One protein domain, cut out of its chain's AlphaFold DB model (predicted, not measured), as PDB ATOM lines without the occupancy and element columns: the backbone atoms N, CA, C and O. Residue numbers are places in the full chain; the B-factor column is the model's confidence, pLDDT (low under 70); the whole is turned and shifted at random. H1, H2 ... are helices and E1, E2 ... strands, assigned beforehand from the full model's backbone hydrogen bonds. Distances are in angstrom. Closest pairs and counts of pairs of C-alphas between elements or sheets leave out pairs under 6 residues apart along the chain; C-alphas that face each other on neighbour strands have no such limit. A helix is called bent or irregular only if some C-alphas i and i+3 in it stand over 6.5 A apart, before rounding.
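What this domain is: This is residues 30 to 166 and 175 to 208 of the 230 residues of an uncharacterized protein of Leptospira ryugenii (UniProt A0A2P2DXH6). What is the main picture? A strongly twisted sheet of six strands has the bent helix H2, as arms H2a and H2b, and helix H6 on one face, making two layers. H3 packs on H2b, and H5 packs on H3 and H6, away from the sheet. What makes it up? The 171 printed residues hold E1, E2, H1 to H6 and E3 to E6 in that order, class mixed, helices and strands, and the mixed sheet runs E1 E2 E3 E4 E5 E6. How large is it? It is compact, with a radius of gyration of the C-alphas of 16.7 A and spans of 49 by 35 by 23 A.

Where its parts are: Where does it begin? E1, residues 30 to 34, begins at C-alpha 30, (28.897, -5.915, 20.336), before E2, residues 37 to 40. Which helices follow? H1 is residues 45 to 52; H2, residues 57 to 77, was assigned as one helix by its hydrogen bonds but is bent, C-alphas 64 and 67 being 6.8 A apart, into H2a, 57 to 64, and H2b, 67 to 77. H3 is residues 81 to 85, H4 93 to 103, H5 111 to 125, 20.8 A, and H6 137 to 154, 26.8 A, only just irregular, C-alphas 142 and 145 being 6.7 A apart. Which strands end it? E3 is residues 157 to 164, E4 177 to 184, E5 189 to 199, 29.9 A, and E6 202 to 207, ending at C-alpha 207, (32.239, 16.240, 12.435).

How they stand to each other: How do the strands pair? Hairpin E1 and E2 is antiparallel, N 31 and O 39 2.8 A apart; E2 and E3 are parallel, N 38 to O 159 2.8 A, in a strand-helix-strand unit, parallel neighbours with H1 to H6 between. E3 and E4 are antiparallel, N 160 to O 181 2.8 A; E4, E5 and E6 form a meander, each the antiparallel neighbour of the one before, with N 180 to O 194 2.8 A and N 197 to O 204 2.8 A. How do the helices sit? H2b and H6 are on the same face at heights of 7.4 A and 9.4 A, and touch, about perpendicular at 79 degrees, closest at C-alphas Ile 77 and Ser 149, 4.7 A. H5 touches H6 at Cys 125 and Cys 143, C-alphas 4.9 A apart; H1 and H4 only graze the sheet. Are helix backbones within hydrogen-bond range? Every O i to N i+4 pair is in H1, H2a, H2b, H3, H4 and H5, and 8 of 14 are in H6.

The domain as a whole: What is cut or long? Residues 167 to 174 are not printed, with C-alphas 166 and 175 5.9 A apart, and H5 to H6 is a long link of 11 residues. Where is confidence low? The mean pLDDT of the printed part is 74.7; 56 residues are under 70, among them 126 to 145.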
ATOM      1  N   ILE A  30      29.545  -7.098  19.777       73.06
ATOM      2  CA  ILE A  30      28.897  -5.915  20.336       73.06
ATOM      3  C   ILE A  30      28.409  -6.225  21.749       73.06
ATOM      4  O   ILE A  30      27.830  -7.279  22.012       73.06
ATOM      5  N   THR A  31      28.619  -5.293  22.667       81.94
ATOM      6  CA  THR A  31      28.170  -5.403  24.054       81.94
ATOM      7  C   THR A  31      27.092  -4.366  24.296       81.94
ATOM      8  O   THR A  31      27.325  -3.168  24.152       81.94
ATOM      9  N   GLN A  32      25.893  -4.799  24.683       85.38
ATOM     10  CA  GLN A  32      24.854  -3.853  25.071       85.38
ATOM     11  C   GLN A  32      25.267  -3.119  26.353       85.38
ATOM     12  O   GLN A  32      25.566  -3.751  27.368       85.38
ATOM     13  N   ILE A  33      25.250  -1.785  26.321       87.12
ATOM     14  CA  ILE A  33      25.607  -0.951  27.479       87.12
ATOM     15  C   ILE A  33      24.446  -0.087  27.985       87.12
ATOM     16  O   ILE A  33      24.480   0.336  29.137       87.12
ATOM     17  N   ALA A  34      23.402   0.125  27.170       88.88
ATOM     18  CA  ALA A  34      22.109   0.679  27.586       88.88
ATOM     19  C   ALA A  34      20.971   0.251  26.629       88.88
ATOM     20  O   ALA A  34      21.174  -0.504  25.674       88.88
ATOM     21  N   LYS A  35      19.734   0.714  26.867       83.94
ATOM     22  CA  LYS A  35      18.582   0.422  25.991       83.94
ATOM     23  C   LYS A  35      18.818   0.975  24.579       83.94
ATOM     24  O   LYS A  35      18.860   2.193  24.385       83.94
ATOM     25  N   ASN A  36      18.904   0.076  23.596       81.88
ATOM     26  CA  ASN A  36      19.212   0.380  22.191       81.88
ATOM     27  C   ASN A  36      20.551   1.121  21.999       81.88
ATOM     28  O   ASN A  36      20.687   1.891  21.051       81.88
ATOM     29  N   VAL A  37      21.512   0.923  22.912       87.00
ATOM     30  CA  VAL A  37      22.880   1.450  22.807       87.00
ATOM     31  C   VAL A  37      23.867   0.317  23.055       87.00
ATOM     32  O   VAL A  37      23.832  -0.339  24.103       87.00
ATOM     33  N   TYR A  38      24.750   0.103  22.091       87.25
ATOM     34  CA  TYR A  38      25.713  -0.984  22.064       87.25
ATOM     35  C   TYR A  38      27.115  -0.410  21.891       87.25
ATOM     36  O   TYR A  38      27.299   0.579  21.192       87.25
ATOM     37  N   LEU A  39      28.097  -1.020  22.534       84.69
ATOM     38  CA  LEU A  39      29.508  -0.798  22.259       84.69
ATOM     39  C   LEU A  39      29.955  -1.839  21.238       84.69
ATOM     40  O   LEU A  39      29.725  -3.027  21.454       84.69
ATOM     41  N   ASP A  40      30.591  -1.407  20.158       81.75
ATOM     42  CA  ASP A  40      31.366  -2.289  19.293       81.75
ATOM     43  C   ASP A  40      32.584  -2.778  20.068       81.75
ATOM     44  O   ASP A  40      33.467  -1.996  20.402       81.75
ATOM     45  N   THR A  41      32.575  -4.061  20.410       72.31
ATOM     46  CA  THR A  41      33.655  -4.762  21.100       72.31
ATOM     47  C   THR A  41      34.470  -5.636  20.159       72.31
ATOM     48  O   THR A  41      35.182  -6.540  20.607       72.31
ATOM     49  N   SER A  42      34.358  -5.426  18.838       70.19
ATOM     50  CA  SER A  42      35.252  -6.092  17.892       70.19
ATOM     51  C   SER A  42      36.687  -5.804  18.296       70.19
ATOM     52  O   SER A  42      36.980  -4.712  18.768       70.19
ATOM     53  N   LYS A  43      37.559  -6.818  18.183       57.59
ATOM     54  CA  LYS A  43      38.997  -6.692  18.450       57.59
ATOM     55  C   LYS A  43      39.611  -5.717  17.455       57.59
ATOM     56  O   LYS A  43      40.189  -6.097  16.441       57.59
ATOM     57  N   SER A  44      39.353  -4.451  17.703       64.88
ATOM     58  CA  SER A  44      39.918  -3.325  17.023       64.88
ATOM     59  C   SER A  44      41.175  -2.944  17.792       64.88
ATOM     60  O   SER A  44      41.311  -3.222  18.990       64.88
ATOM     61  N   ARG A  45      42.112  -2.313  17.092       60.78
ATOM     62  CA  ARG A  45      43.378  -1.863  17.674       60.78
ATOM     63  C   ARG A  45      43.148  -0.995  18.918       60.78
ATOM     64  O   ARG A  45      43.970  -0.980  19.827       60.78
ATOM     65  N   GLU A  46      42.025  -0.293  18.961       68.94
ATOM     66  CA  GLU A  46      41.573   0.580  20.039       68.94
ATOM     67  C   GLU A  46      41.260  -0.176  21.325       68.94
ATOM     68  O   GLU A  46      41.765   0.181  22.386       68.94
ATOM     69  N   ILE A  47      40.449  -1.231  21.230       67.06
ATOM     70  CA  ILE A  47      40.078  -2.045  22.390       67.06
ATOM     71  C   ILE A  47      41.297  -2.781  22.922       67.06
ATOM     72  O   ILE A  47      41.540  -2.767  24.124       67.06
ATOM     73  N   GLU A  48      42.127  -3.309  22.023       68.69
ATOM     74  CA  GLU A  48      43.401  -3.916  22.406       68.69
ATOM     75  C   GLU A  48      44.325  -2.899  23.099       68.69
ATOM     76  O   GLU A  48      45.002  -3.241  24.065       68.69
ATOM     77  N   SER A  49      44.322  -1.632  22.672       68.62
ATOM     78  CA  SER A  49      45.119  -0.577  23.311       68.62
ATOM     79  C   SER A  49      44.626  -0.230  24.719       68.62
ATOM     80  O   SER A  49      45.457   0.001  25.595       68.62
ATOM     81  N   LEU A  50      43.309  -0.206  24.953       70.31
ATOM     82  CA  LEU A  50      42.738   0.006  26.289       70.31
ATOM     83  C   LEU A  50      43.040  -1.171  27.223       70.31
ATOM     84  O   LEU A  50      43.491  -0.955  28.350       70.31
ATOM     85  N   ASP A  51      42.890  -2.400  26.729       68.88
ATOM     86  CA  ASP A  51      43.204  -3.614  27.482       68.88
ATOM     87  C   ASP A  51      44.687  -3.648  27.901       68.88
ATOM     88  O   ASP A  51      45.008  -3.990  29.041       68.88
ATOM     89  N   LEU A  52      45.604  -3.224  27.018       70.00
ATOM     90  CA  LEU A  52      47.047  -3.157  27.298       70.00
ATOM     91  C   LEU A  52      47.412  -2.196  28.439       70.00
ATOM     92  O   LEU A  52      48.408  -2.418  29.126       70.00
ATOM     93  N   ILE A  53      46.618  -1.145  28.652       72.25
ATOM     94  CA  ILE A  53      46.794  -0.198  29.764       72.25
ATOM     95  C   ILE A  53      45.881  -0.517  30.959       72.25
ATOM     96  O   ILE A  53      45.771   0.288  31.883       72.25
ATOM     97  N   GLY A  54      45.244  -1.694  30.960       71.62
ATOM     98  CA  GLY A  54      44.398  -2.179  32.049       71.62
ATOM     99  C   GLY A  54      43.052  -1.462  32.170       71.62
ATOM    100  O   GLY A  54      42.466  -1.453  33.251       71.62
ATOM    101  N   ILE A  55      42.571  -0.832  31.096       77.25
ATOM    102  CA  ILE A  55      41.266  -0.171  31.056       77.25
ATOM    103  C   ILE A  55      40.261  -1.098  30.377       77.25
ATOM    104  O   ILE A  55      40.345  -1.333  29.177       77.25
ATOM    105  N   ASP A  56      39.258  -1.558  31.125       83.31
ATOM    106  CA  ASP A  56      38.124  -2.276  30.540       83.31
ATOM    107  C   ASP A  56      37.306  -1.320  29.655       83.31
ATOM    108  O   ASP A  56      36.740  -0.323  30.123       83.31
ATOM    109  N   ALA A  57      37.244  -1.615  28.356       80.44
ATOM    110  CA  ALA A  57      36.570  -0.768  27.378       80.44
ATOM    111  C   ALA A  57      35.064  -0.607  27.663       80.44
ATOM    112  O   ALA A  57      34.496   0.462  27.409       80.44
ATOM    113  N   VAL A  58      34.403  -1.630  28.214       85.62
ATOM    114  CA  VAL A  58      32.968  -1.594  28.536       85.62
ATOM    115  C   VAL A  58      32.721  -0.678  29.731       85.62
ATOM    116  O   VAL A  58      31.842   0.186  29.668       85.62
ATOM    117  N   GLU A  59      33.480  -0.836  30.814       88.19
ATOM    118  CA  GLU A  59      33.386   0.007  32.007       88.19
ATOM    119  C   GLU A  59      33.767   1.454  31.702       88.19
ATOM    120  O   GLU A  59      33.045   2.377  32.093       88.19
ATOM    121  N   TYR A  60      34.849   1.662  30.947       86.12
ATOM    122  CA  TYR A  60      35.259   2.982  30.486       86.12
ATOM    123  C   TYR A  60      34.142   3.654  29.691       86.12
ATOM    124  O   TYR A  60      33.725   4.763  30.032       86.12
ATOM    125  N   THR A  61      33.592   2.967  28.686       88.56
ATOM    126  CA  THR A  61      32.523   3.517  27.845       88.56
ATOM    127  C   THR A  61      31.286   3.839  28.676       88.56
ATOM    128  O   THR A  61      30.742   4.936  28.556       88.56
ATOM    129  N   LYS A  62      30.864   2.942  29.577       90.19
ATOM    130  CA  LYS A  62      29.729   3.186  30.484       90.19
ATOM    131  C   LYS A  62      29.942   4.407  31.376       90.19
ATOM    132  O   LYS A  62      28.997   5.152  31.617       90.19
ATOM    133  N   LYS A  63      31.162   4.613  31.877       90.06
ATOM    134  CA  LYS A  63      31.472   5.690  32.824       90.06
ATOM    135  C   LYS A  63      31.727   7.034  32.146       90.06
ATOM    136  O   LYS A  63      31.378   8.064  32.714       90.06
ATOM    137  N   LYS A  64      32.385   7.038  30.987       88.69
ATOM    138  CA  LYS A  64      32.903   8.256  30.346       88.69
ATOM    139  C   LYS A  64      32.095   8.705  29.138       88.69
ATOM    140  O   LYS A  64      31.879   9.898  28.992       88.69
ATOM    141  N   ILE A  65      31.631   7.776  28.307       91.50
ATOM    142  CA  ILE A  65      31.022   8.092  27.007       91.50
ATOM    143  C   ILE A  65      29.496   8.022  27.080       91.50
ATOM    144  O   ILE A  65      28.797   8.923  26.620       91.50
ATOM    145  N   LEU A  66      28.962   6.967  27.699       93.31
ATOM    146  CA  LEU A  66      27.531   6.684  27.733       93.31
ATOM    147  C   LEU A  66      26.669   7.850  28.257       93.31
ATOM    148  O   LEU A  66      25.615   8.073  27.662       93.31
ATOM    149  N   PRO A  67      27.066   8.625  29.292       95.31
ATOM    150  CA  PRO A  67      26.284   9.783  29.726       95.31
ATOM    151  C   PRO A  67      26.048  10.801  28.601       95.31
ATOM    152  O   PRO A  67      24.908  11.204  28.375       95.31
ATOM    153  N   THR A  68      27.093  11.146  27.841       94.69
ATOM    154  CA  THR A  68      26.994  12.041  26.678       94.69
ATOM    155  C   THR A  68      26.080  11.449  25.613       94.69
ATOM    156  O   THR A  68      25.190  12.133  25.118       94.69
ATOM    157  N   VAL A  69      26.242  10.161  25.298       93.25
ATOM    158  CA  VAL A  69      25.444   9.483  24.264       93.25
ATOM    159  C   VAL A  69      23.961   9.455  24.621       93.25
ATOM    160  O   VAL A  69      23.117   9.688  23.759       93.25
ATOM    161  N   LEU A  70      23.623   9.187  25.883       93.75
ATOM    162  CA  LEU A  70      22.233   9.184  26.340       93.75
ATOM    163  C   LEU A  70      21.628  10.590  26.319       93.75
ATOM    164  O   LEU A  70      20.496  10.739  25.861       93.75
ATOM    165  N   ARG A  71      22.382  11.607  26.753       95.12
ATOM    166  CA  ARG A  71      21.967  13.016  26.704       95.12
ATOM    167  C   ARG A  71      21.713  13.458  25.258       95.12
ATOM    168  O   ARG A  71      20.642  13.973  24.953       95.12
ATOM    169  N   PHE A  72      22.637  13.148  24.348       90.94
ATOM    170  CA  PHE A  72      22.514  13.458  22.922       90.94
ATOM    171  C   PHE A  72      21.339  12.727  22.262       90.94
ATOM    172  O   PHE A  72      20.519  13.339  21.578       90.94
ATOM    173  N   LYS A  73      21.197  11.420  22.523       88.94
ATOM    174  CA  LYS A  73      20.058  10.618  22.056       88.94
ATOM    175  C   LYS A  73      18.728  11.224  22.505       88.94
ATOM    176  O   LYS A  73      17.801  11.297  21.703       88.94
ATOM    177  N   GLN A  74      18.628  11.637  23.769       91.25
ATOM    178  CA  GLN A  74      17.412  12.245  24.301       91.25
ATOM    179  C   GLN A  74      17.117  13.582  23.613       91.25
ATOM    180  O   GLN A  74      15.993  13.787  23.163       91.25
ATOM    181  N   ALA A  75      18.131  14.433  23.441       88.62
ATOM    182  CA  ALA A  75      18.000  15.713  22.752       88.62
ATOM    183  C   ALA A  75      17.480  15.548  21.311       88.62
ATOM    184  O   ALA A  75      16.584  16.278  20.887       88.62
ATOM    185  N   ILE A  76      17.977  14.538  20.584       84.88
ATOM    186  CA  ILE A  76      17.488  14.182  19.245       84.88
ATOM    187  C   ILE A  76      16.021  13.733  19.284       84.88
ATOM    188  O   ILE A  76      15.218  14.237  18.502       84.88
ATOM    189  N   ILE A  77      15.660  12.808  20.182       84.50
ATOM    190  CA  ILE A  77      14.287  12.280  20.312       84.50
ATOM    191  C   ILE A  77      13.286  13.393  20.651       84.50
ATOM    192  O   ILE A  77      12.179  13.420  20.115       84.50
ATOM    193  N   GLU A  78      13.669  14.316  21.528       87.00
ATOM    194  CA  GLU A  78      12.849  15.467  21.924       87.00
ATOM    195  C   GLU A  78      12.872  16.601  20.895       87.00
ATOM    196  O   GLU A  78      12.119  17.567  21.017       87.00
ATOM    197  N   LYS A  79      13.735  16.496  19.878       80.44
ATOM    198  CA  LYS A  79      14.014  17.553  18.901       80.44
ATOM    199  C   LYS A  79      14.388  18.876  19.589       80.44
ATOM    200  O   LYS A  79      14.021  19.963  19.129       80.44
ATOM    201  N   ASN A  80      15.108  18.778  20.708       85.19
ATOM    202  CA  ASN A  80      15.572  19.912  21.497       85.19
ATOM    203  C   ASN A  80      16.831  20.499  20.847       85.19
ATOM    204  O   ASN A  80      17.943  20.031  21.077       85.19
ATOM    205  N   ILE A  81      16.636  21.508  19.999       80.75
ATOM    206  CA  ILE A  81      17.721  22.108  19.213       80.75
ATOM    207  C   ILE A  81      18.755  22.769  20.108       80.75
ATOM    208  O   ILE A  81      19.942  22.582  19.877       80.75
ATOM    209  N   ASP A  82      18.317  23.518  21.119       84.75
ATOM    210  CA  ASP A  82      19.239  24.237  21.996       84.75
ATOM    211  C   ASP A  82      20.194  23.266  22.689       84.75
ATOM    212  O   ASP A  82      21.397  23.504  22.724       84.75
ATOM    213  N   GLU A  83      19.679  22.118  23.128       88.56
ATOM    214  CA  GLU A  83      20.484  21.052  23.710       88.56
ATOM    215  C   GLU A  83      21.401  20.373  22.678       88.56
ATOM    216  O   GLU A  83      22.587  20.184  22.950       88.56
ATOM    217  N   ILE A  84      20.888  20.047  21.483       84.62
ATOM    218  CA  ILE A  84      21.674  19.466  20.376       84.62
ATOM    219  C   ILE A  84      22.866  20.366  20.023       84.62
ATOM    220  O   ILE A  84      23.978  19.874  19.844       84.62
ATOM    221  N   MET A  85      22.652  21.681  19.969       81.75
ATOM    222  CA  MET A  85      23.685  22.665  19.645       81.75
ATOM    223  C   MET A  85      24.833  22.666  20.660       81.75
ATOM    224  O   MET A  85      25.972  22.918  20.280       81.75
ATOM    225  N   THR A  86      24.577  22.317  21.928       87.94
ATOM    226  CA  THR A  86      25.637  22.240  22.951       87.94
ATOM    227  C   THR A  86      26.646  21.124  22.707       87.94
ATOM    228  O   THR A  86      27.726  21.143  23.302       87.94
ATOM    229  N   PHE A  87      26.318  20.143  21.861       88.06
ATOM    230  CA  PHE A  87      27.228  19.049  21.552       88.06
ATOM    231  C   PHE A  87      28.244  19.410  20.488       88.06
ATOM    232  O   PHE A  87      29.200  18.671  20.363       88.06
ATOM    233  N   TYR A  88      28.101  20.494  19.736       83.56
ATOM    234  CA  TYR A  88      29.046  20.803  18.666       83.56
ATOM    235  C   TYR A  88      30.234  21.613  19.158       83.56
ATOM    236  O   TYR A  88      30.075  22.527  19.966       83.56
ATOM    237  N   SER A  89      31.422  21.265  18.663       81.88
ATOM    238  CA  SER A  89      32.645  22.000  18.974       81.88
ATOM    239  C   SER A  89      32.657  23.351  18.264       81.88
ATOM    240  O   SER A  89      32.497  23.436  17.047       81.88
ATOM    241  N   GLU A  90      32.880  24.428  19.011       79.62
ATOM    242  CA  GLU A  90      33.094  25.745  18.403       79.62
ATOM    243  C   GLU A  90      34.461  25.841  17.712       79.62
ATOM    244  O   GLU A  90      34.628  26.643  16.798       79.62
ATOM    245  N   GLU A  91      35.421  25.013  18.127       77.62
ATOM    246  CA  GLU A  91      36.792  25.044  17.620       77.62
ATOM    247  C   GLU A  91      36.962  24.199  16.352       77.62
ATOM    248  O   GLU A  91      37.619  24.643  15.413       77.62
ATOM    249  N   GLU A  92      36.353  23.008  16.294       75.94
ATOM    250  CA  GLU A  92      36.528  22.086  15.159       75.94
ATOM    251  C   GLU A  92      35.325  22.036  14.209       75.94
ATOM    252  O   GLU A  92      35.504  22.078  12.990       75.94
ATOM    253  N   PHE A  93      34.094  21.978  14.729       72.88
ATOM    254  CA  PHE A  93      32.920  21.801  13.867       72.88
ATOM    255  C   PHE A  93      32.599  23.072  13.076       72.88
ATOM    256  O   PHE A  93      32.277  23.000  11.890       72.88
ATOM    257  N   TYR A  94      32.688  24.239  13.717       71.12
ATOM    258  CA  TYR A  94      32.330  25.503  13.078       71.12
ATOM    259  C   TYR A  94      33.134  25.801  11.803       71.12
ATOM    260  O   TYR A  94      32.487  26.038  10.784       71.12
ATOM    261  N   PRO A  95      34.484  25.749  11.789       67.69
ATOM    262  CA  PRO A  95      35.244  25.989  10.561       67.69
ATOM    263  C   PRO A  95      34.848  25.040   9.421       67.69
ATOM    264  O   PRO A  95      34.608  25.484   8.301       67.69
ATOM    265  N   SER A  96      34.691  23.745   9.722       71.38
ATOM    266  CA  SER A  96      34.291  22.729   8.739       71.38
ATOM    267  C   SER A  96      32.901  23.009   8.153       71.38
ATOM    268  O   SER A  96      32.693  23.009   6.937       71.38
ATOM    269  N   ALA A  97      31.934  23.310   9.019       68.38
ATOM    270  CA  ALA A  97      30.569  23.575   8.598       68.38
ATOM    271  C   ALA A  97      30.434  24.925   7.877       68.38
ATOM    272  O   ALA A  97      29.663  25.027   6.922       68.38
ATOM    273  N   GLN A  98      31.197  25.944   8.274       67.62
ATOM    274  CA  GLN A  98      31.252  27.224   7.572       67.62
ATOM    275  C   GLN A  98      31.746  27.039   6.131       67.62
ATOM    276  O   GLN A  98      31.142  27.597   5.214       67.62
ATOM    277  N   ASP A  99      32.774  26.217   5.909       69.25
ATOM    278  CA  ASP A  99      33.273  25.896   4.566       69.25
ATOM    279  C   ASP A  99      32.222  25.158   3.716       69.25
ATOM    280  O   ASP A  99      32.032  25.460   2.531       69.25
ATOM    281  N   ASP A 100      31.489  24.211   4.309       68.75
ATOM    282  CA  ASP A 100      30.358  23.535   3.664       68.75
ATOM    283  C   ASP A 100      29.259  24.531   3.265       68.75
ATOM    284  O   ASP A 100      28.824  24.552   2.111       68.75
ATOM    285  N   TYR A 101      28.850  25.408   4.180       67.00
ATOM    286  CA  TYR A 101      27.866  26.462   3.923       67.00
ATOM    287  C   TYR A 101      28.355  27.463   2.862       67.00
ATOM    288  O   TYR A 101      27.597  27.816   1.957       67.00
ATOM    289  N   ALA A 102      29.635  27.832   2.865       67.00
ATOM    290  CA  ALA A 102      30.213  28.705   1.847       67.00
ATOM    291  C   ALA A 102      30.158  28.069   0.447       67.00
ATOM    292  O   ALA A 102      29.739  28.724  -0.514       67.00
ATOM    293  N   ARG A 103      30.473  26.769   0.326       67.50
ATOM    294  CA  ARG A 103      30.312  25.986  -0.920       67.50
ATOM    295  C   ARG A 103      28.858  25.897  -1.395       67.50
ATOM    296  O   ARG A 103      28.597  25.679  -2.576       67.50
ATOM    297  N   SER A 104      27.921  26.112  -0.483       63.31
ATOM    298  CA  SER A 104      26.472  26.146  -0.711       63.31
ATOM    299  C   SER A 104      25.953  27.509  -1.168       63.31
ATOM    300  O   SER A 104      24.766  27.661  -1.459       63.31
ATOM    301  N   GLY A 105      26.828  28.517  -1.198       65.31
ATOM    302  CA  GLY A 105      26.469  29.913  -1.422       65.31
ATOM    303  C   GLY A 105      25.881  30.612  -0.194       65.31
ATOM    304  O   GLY A 105      25.419  31.745  -0.325       65.31
ATOM    305  N   VAL A 106      25.910  29.984   0.987       68.06
ATOM    306  CA  VAL A 106      25.542  30.632   2.253       68.06
ATOM    307  C   VAL A 106      26.793  31.262   2.851       68.06
ATOM    308  O   VAL A 106      27.780  30.584   3.112       68.06
ATOM    309  N   LYS A 107      26.772  32.579   3.047       71.50
ATOM    310  CA  LYS A 107      27.890  33.316   3.638       71.50
ATOM    311  C   LYS A 107      27.544  33.657   5.078       71.50
ATOM    312  O   LYS A 107      26.477  34.210   5.312       71.50
ATOM    313  N   THR A 108      28.441  33.334   6.001       69.19
ATOM    314  CA  THR A 108      28.364  33.742   7.405       69.19
ATOM    315  C   THR A 108      29.668  34.445   7.760       69.19
ATOM    316  O   THR A 108      30.747  33.930   7.462       69.19
ATOM    317  N   GLU A 109      29.583  35.621   8.368       76.69
ATOM    318  CA  GLU A 109      30.724  36.480   8.706       76.69
ATOM    319  C   GLU A 109      31.171  36.300  10.165       76.69
ATOM    320  O   GLU A 109      32.252  36.747  10.549       76.69
ATOM    321  N   SER A 110      30.364  35.618  10.987       81.69
ATOM    322  CA  SER A 110      30.659  35.348  12.395       81.69
ATOM    323  C   SER A 110      30.084  34.016  12.891       81.69
ATOM    324  O   SER A 110      29.133  33.473  12.322       81.69
ATOM    325  N   MET A 111      30.619  33.532  14.017       77.00
ATOM    326  CA  MET A 111      30.099  32.365  14.741       77.00
ATOM    327  C   MET A 111      28.640  32.555  15.175       77.00
ATOM    328  O   MET A 111      27.838  31.627  15.102       77.00
ATOM    329  N   GLU A 112      28.282  33.754  15.637       85.06
ATOM    330  CA  GLU A 112      26.916  34.063  16.068       85.06
ATOM    331  C   GLU A 112      25.932  33.980  14.893       85.06
ATOM    332  O   GLU A 112      24.879  33.347  14.999       85.06
ATOM    333  N   GLU A 113      26.309  34.546  13.743       80.38
ATOM    334  CA  GLU A 113      25.513  34.471  12.519       80.38
ATOM    335  C   GLU A 113      25.356  33.028  12.038       80.38
ATOM    336  O   GLU A 113      24.243  32.591  11.741       80.38
ATOM    337  N   PHE A 114      26.440  32.254  12.028       77.69
ATOM    338  CA  PHE A 114      26.383  30.844  11.663       77.69
ATOM    339  C   PHE A 114      25.481  30.034  12.589       77.69
ATOM    340  O   PHE A 114      24.627  29.294  12.106       77.69
ATOM    341  N   LYS A 115      25.597  30.202  13.913       76.50
ATOM    342  CA  LYS A 115      24.709  29.538  14.881       76.50
ATOM    343  C   LYS A 115      23.243  29.888  14.628       76.50
ATOM    344  O   LYS A 115      22.385  29.016  14.752       76.50
ATOM    345  N   SER A 116      22.951  31.133  14.252       80.81
ATOM    346  CA  SER A 116      21.600  31.580  13.896       80.81
ATOM    347  C   SER A 116      21.077  30.906  12.621       80.81
ATOM    348  O   SER A 116      19.986  30.330  12.634       80.81
ATOM    349  N   VAL A 117      21.869  30.917  11.542       76.62
ATOM    350  CA  VAL A 117      21.544  30.244  10.272       76.62
ATOM    351  C   VAL A 117      21.308  28.757  10.505       76.62
ATOM    352  O   VAL A 117      20.277  28.211  10.125       76.62
ATOM    353  N   TRP A 118      22.224  28.115  11.212       73.88
ATOM    354  CA  TRP A 118      22.160  26.691  11.456       73.88
ATOM    355  C   TRP A 118      20.980  26.300  12.348       73.88
ATOM    356  O   TRP A 118      20.238  25.378  12.016       73.88
ATOM    357  N   LYS A 119      20.714  27.046  13.430       77.25
ATOM    358  CA  LYS A 119      19.516  26.848  14.262       77.25
ATOM    359  C   LYS A 119      18.233  26.979  13.441       77.25
ATOM    360  O   LYS A 119      17.301  26.203  13.646       77.25
ATOM    361  N   LYS A 120      18.181  27.928  12.502       76.25
ATOM    362  CA  LYS A 120      17.047  28.093  11.586       76.25
ATOM    363  C   LYS A 120      16.880  26.884  10.663       76.25
ATOM    364  O   LYS A 120      15.752  26.425  10.506       76.25
ATOM    365  N   ASP A 121      17.960  26.350  10.103       72.88
ATOM    366  CA  ASP A 121      17.902  25.164   9.239       72.88
ATOM    367  C   ASP A 121      17.437  23.926  10.019       72.88
ATOM    368  O   ASP A 121      16.566  23.186   9.564       72.88
ATOM    369  N   ILE A 122      17.934  23.749  11.248       71.69
ATOM    370  CA  ILE A 122      17.496  22.691  12.168       71.69
ATOM    371  C   ILE A 122      15.994  22.848  12.514       71.69
ATOM    372  O   ILE A 122      15.258  21.860  12.543       71.69
ATOM    373  N   GLU A 123      15.504  24.070  12.755       73.38
ATOM    374  CA  GLU A 123      14.068  24.331  12.975       73.38
ATOM    375  C   GLU A 123      13.228  24.036  11.726       73.38
ATOM    376  O   GLU A 123      12.147  23.450  11.820       73.38
ATOM    377  N   GLU A 124      13.721  24.389  10.541       73.50
ATOM    378  CA  GLU A 124      13.042  24.091   9.284       73.50
ATOM    379  C   GLU A 124      12.948  22.572   9.058       73.50
ATOM    380  O   GLU A 124      11.894  22.066   8.665       73.50
ATOM    381  N   CYS A 125      13.981  21.816   9.447       71.00
ATOM    382  CA  CYS A 125      13.974  20.356   9.407       71.00
ATOM    383  C   CYS A 125      12.826  19.709  10.192       71.00
ATOM    384  O   CYS A 125      12.308  18.675   9.765       71.00
ATOM    385  N   LYS A 126      12.370  20.310  11.302       69.75
ATOM    386  CA  LYS A 126      11.233  19.784  12.083       69.75
ATOM    387  C   LYS A 126       9.925  19.763  11.291       69.75
ATOM    388  O   LYS A 126       9.025  18.997  11.634       69.75
ATOM    389  N   LYS A 127       9.801  20.605  10.261       69.56
ATOM    390  CA  LYS A 127       8.587  20.740   9.446       69.56
ATOM    391  C   LYS A 127       8.502  19.692   8.333       69.56
ATOM    392  O   LYS A 127       7.413  19.469   7.801       69.56
ATOM    393  N   TYR A 128       9.613  19.040   7.981       63.34
ATOM    394  CA  TYR A 128       9.644  18.034   6.920       63.34
ATOM    395  C   TYR A 128       9.376  16.629   7.459       63.34
ATOM    396  O   TYR A 128      10.034  16.155   8.383       63.34
ATOM    397  N   ASN A 129       8.441  15.930   6.816       57.00
ATOM    398  CA  ASN A 129       8.257  14.494   6.995       57.00
ATOM    399  C   ASN A 129       9.054  13.747   5.909       57.00
ATOM    400  O   ASN A 129       9.171  14.269   4.799       57.00
ATOM    401  N   ARG A 130       9.577  12.545   6.209       56.34
ATOM    402  CA  ARG A 130      10.499  11.763   5.342       56.34
ATOM    403  C   ARG A 130      10.066  11.640   3.872       56.34
ATOM    404  O   ARG A 130      10.906  11.448   3.003       56.34
ATOM    405  N   GLU A 131       8.764  11.724   3.611       46.91
ATOM    406  CA  GLU A 131       8.143  11.503   2.302       46.91
ATOM    407  C   GLU A 131       8.064  12.749   1.401       46.91
ATOM    408  O   GLU A 131       7.703  12.618   0.234       46.91
ATOM    409  N   LYS A 132       8.398  13.959   1.879       42.53
ATOM    410  CA  LYS A 132       8.389  15.158   1.019       42.53
ATOM    411  C   LYS A 132       9.750  15.389   0.357       42.53
ATOM    412  O   LYS A 132      10.709  15.834   0.977       42.53
ATOM    413  N   GLU A 133       9.774  15.056  -0.928       44.94
ATOM    414  CA  GLU A 133      10.835  15.234  -1.917       44.94
ATOM    415  C   GLU A 133      11.477  16.642  -1.945       44.94
ATOM    416  O   GLU A 133      10.822  17.649  -1.686       44.94
ATOM    417  N   ARG A 134      12.745  16.685  -2.397       40.19
ATOM    418  CA  ARG A 134      13.548  17.872  -2.781       40.19
ATOM    419  C   ARG A 134      13.998  18.821  -1.666       40.19
ATOM    420  O   ARG A 134      13.869  20.037  -1.772       40.19
ATOM    421  N   LEU A 135      14.669  18.277  -0.664       40.69
ATOM    422  CA  LEU A 135      15.663  19.056   0.073       40.69
ATOM    423  C   LEU A 135      16.960  19.134  -0.746       40.69
ATOM    424  O   LEU A 135      17.362  18.124  -1.332       40.69
ATOM    425  N   ARG A 136      17.585  20.321  -0.832       47.00
ATOM    426  CA  ARG A 136      18.933  20.460  -1.420       47.00
ATOM    427  C   ARG A 136      19.887  19.580  -0.607       47.00
ATOM    428  O   ARG A 136      19.646  19.343   0.572       47.00
ATOM    429  N   ASP A 137      20.951  19.057  -1.210       47.53
ATOM    430  CA  ASP A 137      21.813  18.078  -0.525       47.53
ATOM    431  C   ASP A 137      22.419  18.593   0.802       47.53
ATOM    432  O   ASP A 137      22.694  17.784   1.688       47.53
ATOM    433  N   GLN A 138      22.532  19.914   1.005       45.69
ATOM    434  CA  GLN A 138      22.869  20.492   2.318       45.69
ATOM    435  C   GLN A 138      21.763  20.333   3.365       45.69
ATOM    436  O   GLN A 138      22.042  19.904   4.484       45.69
ATOM    437  N   ASP A 139      20.510  20.604   2.998       46.78
ATOM    438  CA  ASP A 139      19.357  20.489   3.896       46.78
ATOM    439  C   ASP A 139      19.201  19.033   4.392       46.78
ATOM    440  O   ASP A 139      18.775  18.776   5.519       46.78
ATOM    441  N   ARG A 140      19.623  18.045   3.586       53.03
ATOM    442  CA  ARG A 140      19.603  16.624   3.974       53.03
ATOM    443  C   ARG A 140      20.492  16.320   5.180       53.03
ATOM    444  O   ARG A 140      20.070  15.530   6.024       53.03
ATOM    445  N   LYS A 141      21.690  16.909   5.292       58.22
ATOM    446  CA  LYS A 141      22.638  16.573   6.375       58.22
ATOM    447  C   LYS A 141      22.067  16.945   7.746       58.22
ATOM    448  O   LYS A 141      22.034  16.114   8.650       58.22
ATOM    449  N   VAL A 142      21.540  18.164   7.864       59.53
ATOM    450  CA  VAL A 142      20.967  18.694   9.109       59.53
ATOM    451  C   VAL A 142      19.672  17.962   9.484       59.53
ATOM    452  O   VAL A 142      19.462  17.617  10.648       59.53
ATOM    453  N   CYS A 143      18.827  17.639   8.498       67.12
ATOM    454  CA  CYS A 143      17.533  17.004   8.754       67.12
ATOM    455  C   CYS A 143      17.618  15.499   9.054       67.12
ATOM    456  O   CYS A 143      16.702  14.944   9.670       67.12
ATOM    457  N   THR A 144      18.705  14.827   8.657       69.69
ATOM    458  CA  THR A 144      18.837  13.367   8.801       69.69
ATOM    459  C   THR A 144      18.720  12.917  10.260       69.69
ATOM    460  O   THR A 144      18.049  11.919  10.534       69.69
ATOM    461  N   LEU A 145      19.279  13.670  11.214       68.69
ATOM    462  CA  LEU A 145      19.184  13.347  12.645       68.69
ATOM    463  C   LEU A 145      17.731  13.330  13.145       68.69
ATOM    464  O   LEU A 145      17.350  12.449  13.917       68.69
ATOM    465  N   PHE A 146      16.885  14.246  12.663       70.44
ATOM    466  CA  PHE A 146      15.473  14.277  13.050       70.44
ATOM    467  C   PHE A 146      14.650  13.192  12.393       70.44
ATOM    468  O   PHE A 146      13.752  12.647  13.031       70.44
ATOM    469  N   TRP A 147      14.954  12.829  11.153       72.12
ATOM    470  CA  TRP A 147      14.294  11.686  10.540       72.12
ATOM    471  C   TRP A 147      14.576  10.412  11.325       72.12
ATOM    472  O   TRP A 147      13.666   9.617  11.517       72.12
ATOM    473  N   VAL A 148      15.798  10.236  11.817       69.44
ATOM    474  CA  VAL A 148      16.209   9.089  12.637       69.44
ATOM    475  C   VAL A 148      15.633   9.137  14.059       69.44
ATOM    476  O   VAL A 148      15.472   8.092  14.687       69.44
ATOM    477  N   SER A 149      15.291  10.323  14.572       72.38
ATOM    478  CA  SER A 149      14.814  10.510  15.951       72.38
ATOM    479  C   SER A 149      13.567   9.691  16.306       72.38
ATOM    480  O   SER A 149      13.517   9.084  17.379       72.38
ATOM    481  N   GLU A 150      12.587   9.619  15.401       69.19
ATOM    482  CA  GLU A 150      11.359   8.844  15.618       69.19
ATOM    483  C   GLU A 150      11.668   7.344  15.679       69.19
ATOM    484  O   GLU A 150      11.195   6.639  16.572       69.19
ATOM    485  N   ASP A 151      12.557   6.862  14.815       74.94
ATOM    486  CA  ASP A 151      12.913   5.445  14.771       74.94
ATOM    487  C   ASP A 151      13.823   5.032  15.949       74.94
ATOM    488  O   ASP A 151      13.796   3.890  16.423       74.94
ATOM    489  N   LEU A 152      14.609   5.969  16.491       74.44
ATOM    490  CA  LEU A 152      15.341   5.775  17.749       74.44
ATOM    491  C   LEU A 152      14.391   5.646  18.948       74.44
ATOM    492  O   LEU A 152      14.702   4.923  19.905       74.44
ATOM    493  N   LYS A 153      13.241   6.331  18.907       77.38
ATOM    494  CA  LYS A 153      12.198   6.269  19.938       77.38
ATOM    495  C   LYS A 153      11.446   4.938  19.900       77.38
ATOM    496  O   LYS A 153      11.207   4.358  20.961       77.38
ATOM    497  N   THR A 154      11.119   4.430  18.709       76.19
ATOM    498  CA  THR A 154      10.477   3.112  18.530       76.19
ATOM    499  C   THR A 154      11.444   1.952  18.785       76.19
ATOM    500  O   THR A 154      11.017   0.849  19.126       76.19
ATOM    501  N   GLY A 155      12.755   2.205  18.703       70.44
ATOM    502  CA  GLY A 155      13.794   1.186  18.851       70.44
ATOM    503  C   GLY A 155      14.011   0.353  17.591       70.44
ATOM    504  O   GLY A 155      14.664  -0.691  17.654       70.44
ATOM    505  N   GLU A 156      13.474   0.816  16.463       73.00
ATOM    506  CA  GLU A 156      13.802   0.309  15.134       73.00
ATOM    507  C   GLU A 156      15.241   0.662  14.761       73.00
ATOM    508  O   GLU A 156      15.887  -0.094  14.039       73.00
ATOM    509  N   TYR A 157      15.766   1.758  15.316       76.12
ATOM    510  CA  TYR A 157      17.168   2.125  15.200       76.12
ATOM    511  C   TYR A 157      17.909   1.950  16.528       76.12
ATOM    512  O   TYR A 157      17.359   2.142  17.621       76.12
ATOM    513  N   ILE A 158      19.185   1.586  16.428       81.81
ATOM    514  CA  ILE A 158      20.102   1.443  17.562       81.81
ATOM    515  C   ILE A 158      21.301   2.373  17.390       81.81
ATOM    516  O   ILE A 158      21.677   2.712  16.270       81.81
ATOM    517  N   ILE A 159      21.918   2.750  18.506       83.88
ATOM    518  CA  ILE A 159      23.205   3.446  18.511       83.88
ATOM    519  C   ILE A 159      24.292   2.419  18.810       83.88
ATOM    520  O   ILE A 159      24.224   1.718  19.820       83.88
ATOM    521  N   GLN A 160      25.297   2.350  17.953       85.12
ATOM    522  CA  GLN A 160      26.531   1.619  18.178       85.12
ATOM    523  C   GLN A 160      27.660   2.624  18.384       85.12
ATOM    524  O   GLN A 160      27.875   3.503  17.558       85.12
ATOM    525  N   ILE A 161      28.367   2.504  19.498       86.12
ATOM    526  CA  ILE A 161      29.560   3.286  19.799       86.12
ATOM    527  C   ILE A 161      30.756   2.514  19.260       86.12
ATOM    528  O   ILE A 161      30.942   1.352  19.616       86.12
ATOM    529  N   GLN A 162      31.556   3.162  18.428       83.62
ATOM    530  CA  GLN A 162      32.854   2.669  17.986       83.62
ATOM    531  C   GLN A 162      33.923   3.557  18.606       83.62
ATOM    532  O   GLN A 162      33.921   4.767  18.396       83.62
ATOM    533  N   LEU A 163      34.800   2.968  19.415       80.06
ATOM    534  CA  LEU A 163      35.946   3.692  19.954       80.06
ATOM    535  C   LEU A 163      36.948   3.926  18.828       80.06
ATOM    536  O   LEU A 163      37.167   3.037  18.006       80.06
ATOM    537  N   GLU A 164      37.551   5.107  18.804       73.31
ATOM    538  CA  GLU A 164      38.601   5.444  17.852       73.31
ATOM    539  C   GLU A 164      39.945   5.550  18.558       73.31
ATOM    540  O   GLU A 164      40.030   5.931  19.730       73.31
ATOM    541  N   THR A 165      41.015   5.193  17.841       59.69
ATOM    542  CA  THR A 165      42.366   5.305  18.383       59.69
ATOM    543  C   THR A 165      42.596   6.787  18.673       59.69
ATOM    544  O   THR A 165      42.408   7.598  17.760       59.69
ATOM    545  N   PRO A 166      43.015   7.179  19.894       53.78
ATOM    546  CA  PRO A 166      43.473   8.541  20.117       53.78
ATOM    547  C   PRO A 166      44.558   8.803  19.079       53.78
ATOM    548  O   PRO A 166      45.526   8.043  19.021       53.78
ATOM    549  N   GLN A 175      43.257  13.400  22.608       63.72
ATOM    550  CA  GLN A 175      41.815  13.508  22.771       63.72
ATOM    551  C   GLN A 175      41.202  12.153  22.430       63.72
ATOM    552  O   GLN A 175      41.425  11.608  21.347       63.72
ATOM    553  N   MET A 176      40.445  11.589  23.370       74.56
ATOM    554  CA  MET A 176      39.666  10.386  23.104       74.56
ATOM    555  C   MET A 176      38.597  10.708  22.058       74.56
ATOM    556  O   MET A 176      37.878  11.698  22.218       74.56
ATOM    557  N   LYS A 177      38.474   9.868  21.028       80.81
ATOM    558  CA  LYS A 177      37.434   9.984  20.004       80.81
ATOM    559  C   LYS A 177      36.550   8.742  19.986       80.81
ATOM    560  O   LYS A 177      36.987   7.642  20.329       80.81
ATOM    561  N   PHE A 178      35.294   8.925  19.613       83.44
ATOM    562  CA  PHE A 178      34.395   7.821  19.312       83.44
ATOM    563  C   PHE A 178      33.416   8.219  18.216       83.44
ATOM    564  O   PHE A 178      32.927   9.347  18.182       83.44
ATOM    565  N   THR A 179      33.060   7.257  17.375       84.25
ATOM    566  CA  THR A 179      31.984   7.410  16.405       84.25
ATOM    567  C   THR A 179      30.690   6.830  16.975       84.25
ATOM    568  O   THR A 179      30.641   5.680  17.422       84.25
ATOM    569  N   LEU A 180      29.610   7.610  16.927       84.81
ATOM    570  CA  LEU A 180      28.250   7.099  17.049       84.81
ATOM    571  C   LEU A 180      27.741   6.687  15.687       84.81
ATOM    572  O   LEU A 180      27.507   7.523  14.819       84.81
ATOM    573  N   VAL A 181      27.508   5.395  15.538       79.06
ATOM    574  CA  VAL A 181      26.900   4.824  14.354       79.06
ATOM    575  C   VAL A 181      25.441   4.513  14.645       79.06
ATOM    576  O   VAL A 181      25.122   3.721  15.533       79.06
ATOM    577  N   ILE A 182      24.538   5.131  13.895       75.81
ATOM    578  CA  ILE A 182      23.106   4.875  14.008       75.81
ATOM    579  C   ILE A 182      22.711   3.846  12.945       75.81
ATOM    580  O   ILE A 182      22.834   4.102  11.746       75.81
ATOM    581  N   TYR A 183      22.239   2.682  13.393       70.19
ATOM    582  CA  TYR A 183      21.876   1.546  12.543       70.19
ATOM    583  C   TYR A 183      20.370   1.324  12.505       70.19
ATOM    584  O   TYR A 183      19.729   1.303  13.556       70.19
ATOM    585  N   ASP A 184      19.837   1.037  11.317       65.88
ATOM    586  CA  ASP A 184      18.522   0.413  11.163       65.88
ATOM    587  C   ASP A 184      18.638  -1.071  11.547       65.88
ATOM    588  O   ASP A 184      19.306  -1.859  10.869       65.88
ATOM    589  N   LYS A 185      17.975  -1.472  12.637       66.81
ATOM    590  CA  LYS A 185      18.013  -2.850  13.150       66.81
ATOM    591  C   LYS A 185      17.409  -3.853  12.166       66.81
ATOM    592  O   LYS A 185      17.809  -5.014  12.161       66.81
ATOM    593  N   LYS A 186      16.417  -3.440  11.376       64.69
ATOM    594  CA  LYS A 186      15.670  -4.309  10.459       64.69
ATOM    595  C   LYS A 186      16.396  -4.480   9.131       64.69
ATOM    596  O   LYS A 186      16.370  -5.571   8.569       64.69
ATOM    597  N   ARG A 187      16.989  -3.404   8.613       57.69
ATOM    598  CA  ARG A 187      17.697  -3.405   7.325       57.69
ATOM    599  C   ARG A 187      19.189  -3.700   7.452       57.69
ATOM    600  O   ARG A 187      19.824  -3.934   6.433       57.69
ATOM    601  N   GLU A 188      19.730  -3.693   8.671       61.09
ATOM    602  CA  GLU A 188      21.161  -3.868   8.953       61.09
ATOM    603  C   GLU A 188      22.049  -2.863   8.194       61.09
ATOM    604  O   GLU A 188      23.186  -3.165   7.840       61.09
ATOM    605  N   VAL A 189      21.534  -1.657   7.936       59.59
ATOM    606  CA  VAL A 189      22.274  -0.592   7.249       59.59
ATOM    607  C   VAL A 189      22.633   0.527   8.211       59.59
ATOM    608  O   VAL A 189      21.827   0.941   9.051       59.59
ATOM    609  N   MET A 190      23.858   1.022   8.065       58.75
ATOM    610  CA  MET A 190      24.296   2.256   8.696       58.75
ATOM    611  C   MET A 190      23.566   3.436   8.061       58.75
ATOM    612  O   MET A 190      23.489   3.531   6.836       58.75
ATOM    613  N   TRP A 191      23.058   4.338   8.895       62.44
ATOM    614  CA  TRP A 191      22.359   5.531   8.432       62.44
ATOM    615  C   TRP A 191      23.175   6.807   8.639       62.44
ATOM    616  O   TRP A 191      23.203   7.657   7.756       62.44
ATOM    617  N   VAL A 192      23.851   6.940   9.787       68.25
ATOM    618  CA  VAL A 192      24.689   8.107  10.126       68.25
ATOM    619  C   VAL A 192      25.864   7.671  10.997       68.25
ATOM    620  O   VAL A 192      25.679   6.846  11.892       68.25
ATOM    621  N   GLY A 193      27.037   8.258  10.752       73.50
ATOM    622  CA  GLY A 193      28.193   8.251  11.646       73.50
ATOM    623  C   GLY A 193      28.448   9.665  12.170       73.50
ATOM    624  O   GLY A 193      28.482  10.607  11.381       73.50
ATOM    625  N   ILE A 194      28.583   9.824  13.485       80.06
ATOM    626  CA  ILE A 194      28.830  11.115  14.144       80.06
ATOM    627  C   ILE A 194      30.088  10.990  14.986       80.06
ATOM    628  O   ILE A 194      30.131  10.142  15.877       80.06
ATOM    629  N   ILE A 195      31.084  11.832  14.728       83.06
ATOM    630  CA  ILE A 195      32.385  11.748  15.385       83.06
ATOM    631  C   ILE A 195      32.397  12.694  16.577       83.06
ATOM    632  O   ILE A 195      32.285  13.912  16.426       83.06
ATOM    633  N   PHE A 196      32.573  12.123  17.764       86.75
ATOM    634  CA  PHE A 196      32.797  12.858  18.997       86.75
ATOM    635  C   PHE A 196      34.276  12.834  19.371       86.75
ATOM    636  O   PHE A 196      34.922  11.791  19.284       86.75
ATOM    637  N   ALA A 197      34.790  13.952  19.869       84.75
ATOM    638  CA  ALA A 197      36.091  14.049  20.514       84.75
ATOM    639  C   ALA A 197      35.964  14.683  21.897       84.75
ATOM    640  O   ALA A 197      35.015  15.411  22.189       84.75
ATOM    641  N   GLN A 198      36.913  14.376  22.773       84.81
ATOM    642  CA  GLN A 198      36.980  14.994  24.088       84.81
ATOM    643  C   GLN A 198      37.448  16.453  23.980       84.81
ATOM    644  O   GLN A 198      38.571  16.714  23.557       84.81
ATOM    645  N   GLU A 199      36.623  17.379  24.461       80.81
ATOM    646  CA  GLU A 199      36.927  18.805  24.584       80.81
ATOM    647  C   GLU A 199      36.758  19.202  26.060       80.81
ATOM    648  O   GLU A 199      35.657  19.214  26.621       80.81
ATOM    649  N   GLY A 200      37.882  19.421  26.747       82.62
ATOM    650  CA  GLY A 200      37.901  19.592  28.200       82.62
ATOM    651  C   GLY A 200      37.341  18.369  28.945       82.62
ATOM    652  O   GLY A 200      37.899  17.269  28.882       82.62
ATOM    653  N   ASN A 201      36.244  18.575  29.681       83.75
ATOM    654  CA  ASN A 201      35.560  17.531  30.459       83.75
ATOM    655  C   ASN A 201      34.362  16.905  29.729       83.75
ATOM    656  O   ASN A 201      33.726  16.003  30.278       83.75
ATOM    657  N   GLU A 202      34.039  17.382  28.529       88.31
ATOM    658  CA  GLU A 202      32.894  16.924  27.750       88.31
ATOM    659  C   GLU A 202      33.346  16.260  26.449       88.31
ATOM    660  O   GLU A 202      34.512  16.311  26.067       88.31
ATOM    661  N   PHE A 203      32.401  15.617  25.770       89.75
ATOM    662  CA  PHE A 203      32.599  15.123  24.415       89.75
ATOM    663  C   PHE A 203      31.769  15.971  23.461       89.75
ATOM    664  O   PHE A 203      30.560  16.113  23.665       89.75
ATOM    665  N   LYS A 204      32.421  16.511  22.433       89.25
ATOM    666  CA  LYS A 204      31.819  17.359  21.410       89.25
ATOM    667  C   LYS A 204      31.888  16.687  20.047       89.25
ATOM    668  O   LYS A 204      32.816  15.941  19.764       89.25
ATOM    669  N   ILE A 205      30.892  16.943  19.217       83.94
ATOM    670  CA  ILE A 205      30.845  16.602  17.808       83.94
ATOM    671  C   ILE A 205      31.868  17.480  17.098       83.94
ATOM    672  O   ILE A 205      31.750  18.708  17.123       83.94
ATOM    673  N   MET A 206      32.836  16.833  16.462       75.38
ATOM    674  CA  MET A 206      33.846  17.501  15.633       75.38
ATOM    675  C   MET A 206      33.444  17.483  14.168       75.38
ATOM    676  O   MET A 206      33.692  18.424  13.426       75.38
ATOM    677  N   ASP A 207      32.774  16.407  13.769       67.19
ATOM    678  CA  ASP A 207      32.239  16.240  12.435       67.19
ATOM    679  C   ASP A 207      30.986  15.366  12.492       67.19
ATOM    680  O   ASP A 207      30.939  14.315  13.144       67.19
ATOM    681  N   ASN A 208      29.964  15.797  11.766       55.28
ATOM    682  CA  ASN A 208      28.840  14.951  11.408       55.28
ATOM    683  C   ASN A 208      29.169  14.336  10.054       55.28
ATOM    684  O   ASN A 208      28.622  14.787   9.045       55.28
TER     685      ASN A 208